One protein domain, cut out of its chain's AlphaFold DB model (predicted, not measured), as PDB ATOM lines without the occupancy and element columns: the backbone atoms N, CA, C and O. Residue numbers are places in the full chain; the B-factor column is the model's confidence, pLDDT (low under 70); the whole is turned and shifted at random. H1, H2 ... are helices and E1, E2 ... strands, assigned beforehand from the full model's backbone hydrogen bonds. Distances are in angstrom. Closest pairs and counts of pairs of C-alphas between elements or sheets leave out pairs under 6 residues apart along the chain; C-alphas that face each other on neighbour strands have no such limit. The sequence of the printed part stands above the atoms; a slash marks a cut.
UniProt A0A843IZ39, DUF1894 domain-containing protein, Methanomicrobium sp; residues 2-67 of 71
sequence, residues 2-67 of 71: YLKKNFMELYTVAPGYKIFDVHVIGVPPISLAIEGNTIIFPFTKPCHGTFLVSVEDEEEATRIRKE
ATOM      1  N   TYR A   2     -25.883   5.768 -36.043       75.75
ATOM      2  CA  TYR A   2     -25.014   4.728 -35.453       75.75
ATOM      3  C   TYR A   2     -23.881   5.276 -34.569       75.75
ATOM      4  O   TYR A   2     -23.758   4.871 -33.419       75.75
ATOM      5  N   LEU A   3     -23.105   6.247 -35.064       76.12
ATOM      6  CA  LEU A   3     -21.999   6.824 -34.290       76.12
ATOM      7  C   LEU A   3     -22.479   7.525 -33.009       76.12
ATOM      8  O   LEU A   3     -21.905   7.327 -31.948       76.12
ATOM      9  N   LYS A   4     -23.601   8.255 -33.093       75.75
ATOM     10  CA  LYS A   4     -24.209   8.975 -31.959       75.75
ATOM     11  C   LYS A   4     -24.678   8.073 -30.818       75.75
ATOM     12  O   LYS A   4     -24.799   8.547 -29.698       75.75
ATOM     13  N   LYS A   5     -24.998   6.811 -31.111       80.38
ATOM     14  CA  LYS A   5     -25.493   5.847 -30.118       80.38
ATOM     15  C   LYS A   5     -24.373   5.027 -29.479       80.38
ATOM     16  O   LYS A   5     -24.549   4.583 -28.354       80.38
ATOM     17  N   ASN A   6     -23.266   4.823 -30.193       81.81
ATOM     18  CA  ASN A   6     -22.187   3.936 -29.753       81.81
ATOM     19  C   ASN A   6     -20.960   4.685 -29.218       81.81
ATOM     20  O   ASN A   6     -20.228   4.116 -28.422       81.81
ATOM     21  N   PHE A   7     -20.747   5.946 -29.609       82.12
ATOM     22  CA  PHE A   7     -19.541   6.692 -29.249       82.12
ATOM     23  C   PHE A   7     -19.875   8.015 -28.567       82.12
ATOM     24  O   PHE A   7     -20.777   8.743 -28.986       82.12
ATOM     25  N   MET A   8     -19.124   8.325 -27.509       78.00
ATOM     26  CA  MET A   8     -19.288   9.560 -26.735       78.00
ATOM     27  C   MET A   8     -18.554  10.750 -27.358       78.00
ATOM     28  O   MET A   8     -19.020  11.884 -27.255       78.00
ATOM     29  N   GLU A   9     -17.406  10.510 -27.992       85.12
ATOM     30  CA  GLU A   9     -16.569  11.557 -28.570       85.12
ATOM     31  C   GLU A   9     -16.808  11.623 -30.082       85.12
ATOM     32  O   GLU A   9     -16.377  10.756 -30.843       85.12
ATOM     33  N   LEU A  10     -17.560  12.641 -30.504       86.00
ATOM     34  CA  LEU A  10     -17.983  12.833 -31.887       86.00
ATOM     35  C   LEU A  10     -17.513  14.181 -32.408       86.00
ATOM     36  O   LEU A  10     -17.659  15.203 -31.739       86.00
ATOM     37  N   TYR A  11     -17.022  14.174 -33.639       85.56
ATOM     38  CA  TYR A  11     -16.554  15.353 -34.349       85.56
ATOM     39  C   TYR A  11     -17.312  15.499 -35.659       85.56
ATOM     40  O   TYR A  11     -17.525  14.521 -36.375       85.56
ATOM     41  N   THR A  12     -17.730  16.720 -35.986       84.25
ATOM     42  CA  THR A  12     -18.368  17.003 -37.274       84.25
ATOM     43  C   THR A  12     -17.380  17.705 -38.187       84.25
ATOM     44  O   THR A  12     -16.925  18.806 -37.882       84.25
ATOM     45  N   VAL A  13     -17.082  17.088 -39.327       83.94
ATOM     46  CA  VAL A  13     -16.146  17.627 -40.314       83.94
ATOM     47  C   VAL A  13     -16.856  18.088 -41.580       83.94
ATOM     48  O   VAL A  13     -17.951  17.630 -41.924       83.94
ATOM     49  N   ALA A  14     -16.219  19.032 -42.270       81.31
ATOM     50  CA  ALA A  14     -16.665  19.505 -43.570       81.31
ATOM     51  C   ALA A  14     -16.467  18.419 -44.649       81.31
ATOM     52  O   ALA A  14     -15.553  17.595 -44.539       81.31
ATOM     53  N   PRO A  15     -17.294  18.405 -45.709       79.69
ATOM     54  CA  PRO A  15     -17.065  17.526 -46.852       79.69
ATOM     55  C   PRO A  15     -15.705  17.835 -47.489       79.69
ATOM     56  O   PRO A  15     -15.334  19.000 -47.631       79.69
ATOM     57  N   GLY A  16     -14.959  16.795 -47.867       76.81
ATOM     58  CA  GLY A  16     -13.599  16.949 -48.386       76.81
ATOM     59  C   GLY A  16     -12.527  17.119 -47.308       76.81
ATOM     60  O   GLY A  16     -11.365  17.311 -47.654       76.81
ATOM     61  N   TYR A  17     -12.876  17.014 -46.019       83.31
ATOM     62  CA  TYR A  17     -11.876  16.921 -44.958       83.31
ATOM     63  C   TYR A  17     -10.976  15.700 -45.175       83.31
ATOM     64  O   TYR A  17     -11.454  14.616 -45.526       83.31
ATOM     65  N   LYS A  18      -9.671  15.894 -44.983       83.38
ATOM     66  CA  LYS A  18      -8.655  14.869 -45.200       83.38
ATOM     67  C   LYS A  18      -8.314  14.202 -43.867       83.38
ATOM     68  O   LYS A  18      -7.780  14.847 -42.963       83.38
ATOM     69  N   ILE A  19      -8.644  12.919 -43.763       83.44
ATOM     70  CA  ILE A  19      -8.247  12.049 -42.649       83.44
ATOM     71  C   ILE A  19      -7.191  11.104 -43.201       83.44
ATOM     72  O   ILE A  19      -7.444  10.428 -44.204       83.44
ATOM     73  N   PHE A  20      -6.011  11.077 -42.585       82.75
ATOM     74  CA  PHE A  20      -4.832  10.430 -43.154       82.75
ATOM     75  C   PHE A  20      -4.556  10.956 -44.576       82.75
ATOM     76  O   PHE A  20      -4.339  12.154 -44.763       82.75
ATOM     77  N   ASP A  21      -4.620  10.094 -45.597       81.94
ATOM     78  CA  ASP A  21      -4.492  10.483 -47.009       81.94
ATOM     79  C   ASP A  21      -5.818  10.453 -47.791       81.94
ATOM     80  O   ASP A  21      -5.861  10.644 -49.005       81.94
ATOM     81  N   VAL A  22      -6.935  10.248 -47.093       81.44
ATOM     82  CA  VAL A  22      -8.240  10.035 -47.708       81.44
ATOM     83  C   VAL A  22      -9.137  11.248 -47.517       81.44
ATOM     84  O   VAL A  22      -9.330  11.747 -46.409       81.44
ATOM     85  N   HIS A  23      -9.760  11.682 -48.611       81.62
ATOM     86  CA  HIS A  23     -10.818  12.680 -48.557       81.62
ATOM     87  C   HIS A  23     -12.121  12.015 -48.141       81.62
ATOM     88  O   HIS A  23     -12.590  11.071 -48.782       81.62
ATOM     89  N   VAL A  24     -12.725  12.526 -47.077       80.62
ATOM     90  CA  VAL A  24     -14.019  12.036 -46.629       80.62
ATOM     91  C   VAL A  24     -15.097  12.583 -47.558       80.62
ATOM     92  O   VAL A  24     -15.350  13.790 -47.629       80.62
ATOM     93  N   ILE A  25     -15.716  11.665 -48.299       75.75
ATOM     94  CA  ILE A  25     -16.766  11.949 -49.277       75.75
ATOM     95  C   ILE A  25     -18.101  11.517 -48.676       75.75
ATOM     96  O   ILE A  25     -18.310  10.337 -48.379       75.75
ATOM     97  N   GLY A  26     -19.011  12.474 -48.517       71.69
ATOM     98  CA  GLY A  26     -20.341  12.249 -47.965       71.69
ATOM     99  C   GLY A  26     -21.200  13.511 -47.984       71.69
ATOM    100  O   GLY A  26     -20.722  14.602 -48.294       71.69
ATOM    101  N   VAL A  27     -22.482  13.350 -47.653       71.94
ATOM    102  CA  VAL A  27     -23.423  14.469 -47.512       71.94
ATOM    103  C   VAL A  27     -23.210  15.119 -46.137       71.94
ATOM    104  O   VAL A  27     -23.240  14.404 -45.133       71.94
ATOM    105  N   PRO A  28     -22.989  16.442 -46.054       75.31
ATOM    106  CA  PRO A  28     -22.846  17.132 -44.774       75.31
ATOM    107  C   PRO A  28     -24.120  17.027 -43.917       75.31
ATOM    108  O   PRO A  28     -25.217  17.090 -44.475       75.31
ATOM    109  N   PRO A  29     -24.016  16.962 -42.576       73.94
ATOM    110  CA  PRO A  29     -22.796  16.929 -41.762       73.94
ATOM    111  C   PRO A  29     -22.173  15.526 -41.676       73.94
ATOM    112  O   PRO A  29     -22.869  14.551 -41.386       73.94
ATOM    113  N   ILE A  30     -20.851  15.427 -41.864       82.75
ATOM    114  CA  ILE A  30     -20.133  14.152 -41.754       82.75
ATOM    115  C   ILE A  30     -19.609  13.995 -40.330       82.75
ATOM    116  O   ILE A  30     -18.818  14.811 -39.860       82.75
ATOM    117  N   SER A  31     -20.062  12.948 -39.642       84.62
ATOM    118  CA  SER A  31     -19.632  12.642 -38.278       84.62
ATOM    119  C   SER A  31     -18.475  11.650 -38.267       84.62
ATOM    120  O   SER A  31     -18.516  10.628 -38.951       84.62
ATOM    121  N   LEU A  32     -17.490  11.943 -37.431       86.38
ATOM    122  CA  LEU A  32     -16.383  11.081 -37.041       86.38
ATOM    123  C   LEU A  32     -16.536  10.756 -35.561       86.38
ATOM    124  O   LEU A  32     -17.077  11.570 -34.810       86.38
ATOM    125  N   ALA A  33     -16.051   9.598 -35.144       88.88
ATOM    126  CA  ALA A  33     -15.909   9.273 -33.735       88.88
ATOM    127  C   ALA A  33     -14.445   9.016 -33.400       88.88
ATOM    128  O   ALA A  33     -13.682   8.561 -34.253       88.88
ATOM    129  N   ILE A  34     -14.066   9.305 -32.162       88.31
ATOM    130  CA  ILE A  34     -12.784   8.878 -31.605       88.31
ATOM    131  C   ILE A  34     -13.081   8.055 -30.350       88.31
ATOM    132  O   ILE A  34     -13.899   8.440 -29.521       88.31
ATOM    133  N   GLU A  35     -12.446   6.901 -30.214       89.19
ATOM    134  CA  GLU A  35     -12.524   6.058 -29.025       89.19
ATOM    135  C   GLU A  35     -11.102   5.790 -28.532       89.19
ATOM    136  O   GLU A  35     -10.357   5.011 -29.124       89.19
ATOM    137  N   GLY A  36     -10.684   6.497 -27.476       88.38
ATOM    138  CA  GLY A  36      -9.297   6.451 -27.005       88.38
ATOM    139  C   GLY A  36      -8.333   6.963 -28.078       88.38
ATOM    140  O   GLY A  36      -8.310   8.165 -28.348       88.38
ATOM    141  N   ASN A  37      -7.584   6.051 -28.701       89.31
ATOM    142  CA  ASN A  37      -6.649   6.333 -29.799       89.31
ATOM    143  C   ASN A  37      -7.162   5.808 -31.154       89.31
ATOM    144  O   ASN A  37      -6.455   5.863 -32.155       89.31
ATOM    145  N   THR A  38      -8.395   5.297 -31.203       89.56
ATOM    146  CA  THR A  38      -9.010   4.775 -32.425       89.56
ATOM    147  C   THR A  38      -9.900   5.824 -33.070       89.56
ATOM    148  O   THR A  38     -10.826   6.338 -32.450       89.56
ATOM    149  N   ILE A  39      -9.650   6.117 -34.341       89.88
ATOM    150  CA  ILE A  39     -10.442   7.025 -35.163       89.88
ATOM    151  C   ILE A  39     -11.411   6.203 -35.998       89.88
ATOM    152  O   ILE A  39     -11.020   5.266 -36.693       89.88
ATOM    153  N   ILE A  40     -12.683   6.581 -35.961       89.56
ATOM    154  CA  ILE A  40     -13.763   5.881 -36.643       89.56
ATOM    155  C   ILE A  40     -14.441   6.846 -37.604       89.56
ATOM    156  O   ILE A  40     -15.011   7.863 -37.199       89.56
ATOM    157  N   PHE A  41     -14.394   6.525 -38.893       87.88
ATOM    158  CA  PHE A  41     -14.868   7.419 -39.941       87.88
ATOM    159  C   PHE A  41     -15.548   6.677 -41.095       87.88
ATOM    160  O   PHE A  41     -15.246   5.509 -41.363       87.88
ATOM    161  N   PRO A  42     -16.492   7.335 -41.793       87.12
ATOM    162  CA  PRO A  42     -17.090   6.774 -42.988       87.12
ATOM    163  C   PRO A  42     -16.107   6.847 -44.164       87.12
ATOM    164  O   PRO A  42     -15.631   7.920 -44.533       87.12
ATOM    165  N   PHE A  43     -15.848   5.705 -44.789       86.00
ATOM    166  CA  PHE A  43     -15.045   5.580 -45.995       86.00
ATOM    167  C   PHE A  43     -15.918   5.126 -47.164       86.00
ATOM    168  O   PHE A  43     -16.460   4.020 -47.165       86.00
ATOM    169  N   THR A  44     -16.055   5.978 -48.177       83.25
ATOM    170  CA  THR A  44     -16.870   5.675 -49.358       83.25
ATOM    171  C   THR A  44     -15.997   5.123 -50.478       83.25
ATOM    172  O   THR A  44     -15.187   5.843 -51.059       83.25
ATOM    173  N   LYS A  45     -16.198   3.847 -50.825       80.81
ATOM    174  CA  LYS A  45     -15.592   3.229 -52.009       80.81
ATOM    175  C   LYS A  45     -16.549   3.402 -53.202       80.81
ATOM    176  O   LYS A  45     -17.680   2.917 -53.114       80.81
ATOM    177  N   PRO A  46     -16.118   3.995 -54.337       77.12
ATOM    178  CA  PRO A  46     -17.007   4.398 -55.438       77.12
ATOM    179  C   PRO A  46     -17.929   3.296 -55.972       77.12
ATOM    180  O   PRO A  46     -19.062   3.560 -56.352       77.12
ATOM    181  N   CYS A  47     -17.455   2.051 -55.974       79.69
ATOM    182  CA  CYS A  47     -18.185   0.934 -56.565       79.69
ATOM    183  C   CYS A  47     -18.964   0.091 -55.546       79.69
ATOM    184  O   CYS A  47     -19.608  -0.871 -55.957       79.69
ATOM    185  N   HIS A  48     -18.811   0.321 -54.235       76.56
ATOM    186  CA  HIS A  48     -19.295  -0.611 -53.196       76.56
ATOM    187  C   HIS A  48     -20.071   0.070 -52.058       76.56
ATOM    188  O   HIS A  48     -20.656  -0.624 -51.233       76.56
ATOM    189  N   GLY A  49     -20.104   1.404 -52.018       83.38
ATOM    190  CA  GLY A  49     -20.843   2.166 -51.013       83.38
ATOM    191  C   GLY A  49     -19.966   2.686 -49.875       83.38
ATOM    192  O   GLY A  49     -18.745   2.799 -50.010       83.38
ATOM    193  N   THR A  50     -20.609   3.049 -48.766       85.06
ATOM    194  CA  THR A  50     -19.962   3.662 -47.598       85.06
ATOM    195  C   THR A  50     -19.783   2.644 -46.483       85.06
ATOM    196  O   THR A  50     -20.741   2.022 -46.032       85.06
ATOM    197  N   PHE A  51     -18.546   2.510 -46.022       87.44
ATOM    198  CA  PHE A  51     -18.135   1.631 -44.937       87.44
ATOM    199  C   PHE A  51     -17.791   2.460 -43.708       87.44
ATOM    200  O   PHE A  51     -17.395   3.616 -43.832       87.44
ATOM    201  N   LEU A  52     -17.915   1.869 -42.523       87.19
ATOM    202  CA  LEU A  52     -17.359   2.443 -41.305       87.19
ATOM    203  C   LEU A  52     -15.989   1.809 -41.080       87.19
ATOM    204  O   LEU A  52     -15.894   0.586 -41.004       87.19
ATOM    205  N   VAL A  53     -14.944   2.625 -41.007       88.50
ATOM    206  CA  VAL A  53     -13.571   2.154 -40.800       88.50
ATOM    207  C   VAL A  53     -13.077   2.680 -39.464       88.50
ATOM    208  O   VAL A  53     -13.268   3.853 -39.161       88.50
ATOM    209  N   SER A  54     -12.457   1.799 -38.685       90.44
ATOM    210  CA  SER A  54     -11.781   2.099 -37.425       90.44
ATOM    211  C   SER A  54     -10.277   1.908 -37.605       90.44
ATOM    212  O   SER A  54      -9.853   0.835 -38.037       90.44
ATOM    213  N   VAL A  55      -9.485   2.923 -37.279       90.69
ATOM    214  CA  VAL A  55      -8.019   2.886 -37.365       90.69
ATOM    215  C   VAL A  55      -7.442   3.392 -36.053       90.69
ATOM    216  O   VAL A  55      -7.813   4.471 -35.604       90.69
ATOM    217  N   GLU A  56      -6.553   2.617 -35.439       92.12
ATOM    218  CA  GLU A  56      -5.823   3.030 -34.241       92.12
ATOM    219  C   GLU A  56      -4.604   3.867 -34.640       92.12
ATOM    220  O   GLU A  56      -3.692   3.364 -35.292       92.12
ATOM    221  N   ASP A  57      -4.620   5.151 -34.279       91.00
ATOM    222  CA  ASP A  57      -3.518   6.088 -34.491       91.00
ATOM    223  C   ASP A  57      -3.625   7.257 -33.496       91.00
ATOM    224  O   ASP A  57      -4.542   8.084 -33.553       91.00
ATOM    225  N   GLU A  58      -2.680   7.319 -32.560       89.94
ATOM    226  CA  GLU A  58      -2.657   8.336 -31.508       89.94
ATOM    227  C   GLU A  58      -2.317   9.738 -32.031       89.94
ATOM    228  O   GLU A  58      -2.877  10.733 -31.551       89.94
ATOM    229  N   GLU A  59      -1.414   9.839 -33.007       89.62
ATOM    230  CA  GLU A  59      -0.959  11.121 -33.541       89.62
ATOM    231  C   GLU A  59      -2.090  11.795 -34.311       89.62
ATOM    232  O   GLU A  59      -2.412  12.967 -34.071       89.62
ATOM    233  N   GLU A  60      -2.759  11.030 -35.172       86.19
ATOM    234  CA  GLU A  60      -3.883  11.522 -35.958       86.19
ATOM    235  C   GLU A  60      -5.100  11.807 -35.065       86.19
ATOM    236  O   GLU A  60      -5.761  12.838 -35.231       86.19
ATOM    237  N   ALA A  61      -5.372  10.969 -34.054       87.31
ATOM    238  CA  ALA A  61      -6.455  11.226 -33.102       87.31
ATOM    239  C   ALA A  61      -6.207  12.536 -32.343       87.31
ATOM    240  O   ALA A  61      -7.113  13.355 -32.168       87.31
ATOM    241  N   THR A  62      -4.959  12.782 -31.947       88.31
ATOM    242  CA  THR A  62      -4.556  14.028 -31.291       88.31
ATOM    243  C   THR A  62      -4.660  15.227 -32.231       88.31
ATOM    244  O   THR A  62      -5.084  16.302 -31.797       88.31
ATOM    245  N   ARG A  63      -4.320  15.071 -33.517       88.00
ATOM    246  CA  ARG A  63      -4.494  16.119 -34.536       88.00
ATOM    247  C   ARG A  63      -5.962  16.515 -34.669       88.00
ATOM    248  O   ARG A  63      -6.277  17.699 -34.555       88.00
ATOM    249  N   ILE A  64      -6.857  15.537 -34.824       85.00
ATOM    250  CA  ILE A  64      -8.302  15.772 -34.956       85.00
ATOM    251  C   ILE A  64      -8.873  16.408 -33.682       85.00
ATOM    252  O   ILE A  64      -9.691  17.317 -33.778       85.00
ATOM    253  N   ARG A  65      -8.411  15.997 -32.492       84.69
ATOM    254  CA  ARG A  65      -8.809  16.614 -31.213       84.69
ATOM    255  C   ARG A  65      -8.380  18.076 -31.081       84.69
ATOM    256  O   ARG A  65      -9.079  18.853 -30.435       84.69
ATOM    257  N   LYS A  66      -7.217  18.440 -31.634       84.56
ATOM    258  CA  LYS A  66      -6.676  19.811 -31.608       84.56
ATOM    259  C   LYS A  66      -7.341  20.724 -32.630       84.56
ATOM    260  O   LYS A  66      -7.450  21.927 -32.394       84.56
ATOM    261  N   GLU A  67      -7.756  20.177 -33.766       78.81
ATOM    262  CA  GLU A  67      -8.559  20.915 -34.728       78.81
ATOM    263  C   GLU A  67      -9.956  21.134 -34.122       78.81
ATOM    264  O   GLU A  67     -10.726  20.203 -33.914       78.81
TER     265      GLU A  67
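Overview. This is residues 2 to 67 of the 71 residues of the protein "DUF1894 domain-containing protein" of Methanomicrobium sp (UniProt A0A843IZ39). A strongly twisted sheet of four strands makes the core, with a helix over each face: the short H1 on one, the longer H2 slantwise on the other. A long loop, residues 14 to 29, joins E1 to E2. The printed part has 66 residues with two named helices and four named strands, in the order H1, E1, E2, E3, E4, H2. The sheet, in the order E1, E2, E3, E4, is antiparallel throughout and a meander, each strand the antiparallel neighbour of the one before. The class is mixed, and the whole is compact, with a radius of gyration of the C-alphas of 11.2 A and spans of 31 by 26 by 19 A.

Arrangement. Inner strands E2, residues 30 to 35, and E3, residues 38 to 45, form a hairpin, with N 33 and O 40 2.9 A apart. E3 bends by 51 degrees at residue 42. Edge strand E4, residues 49 to 56, forms a hairpin with E3, with N 43 and O 51 2.8 A apart. Edge strand E1, residues 9 to 13, forms a hairpin with E2, with N 11 and O 32 2.9 A apart. H1, residues 2 to 6, lies over E2 at a height over the sheet of 8.7 A; their closest C-alphas, of Leu 3 and Ala 33, are 6.6 A apart. H2, residues 58 to 66, is on the opposite face, over E2 and E3, at a height of 9.6 A. On the local plane it stands at 50 degrees to E2. The closest C-alphas of E3 and H2, of Ile 39 and Ala 61, are 6.1 A apart. In H1 and H2 every O i to N i+4 pair is within hydrogen-bond range.

Along the chain. E4 spans 22.5 A, E3 20.7 A, E2 16.9 A, E1 13.2 A and H2 12.2 A. H1 begins at C-alpha 2 (-25.014, 4.728, -35.453), and H2 ends at C-alpha 66 (-6.676, 19.811, -31.608).

Size, cuts and confidence. The two C-alphas farthest apart, of Cys 47 and Lys 66, are 33.3 A apart. The link from E1 to E2 is long. The printed part has no cut, and no printed residue is under 70 in pLDDT.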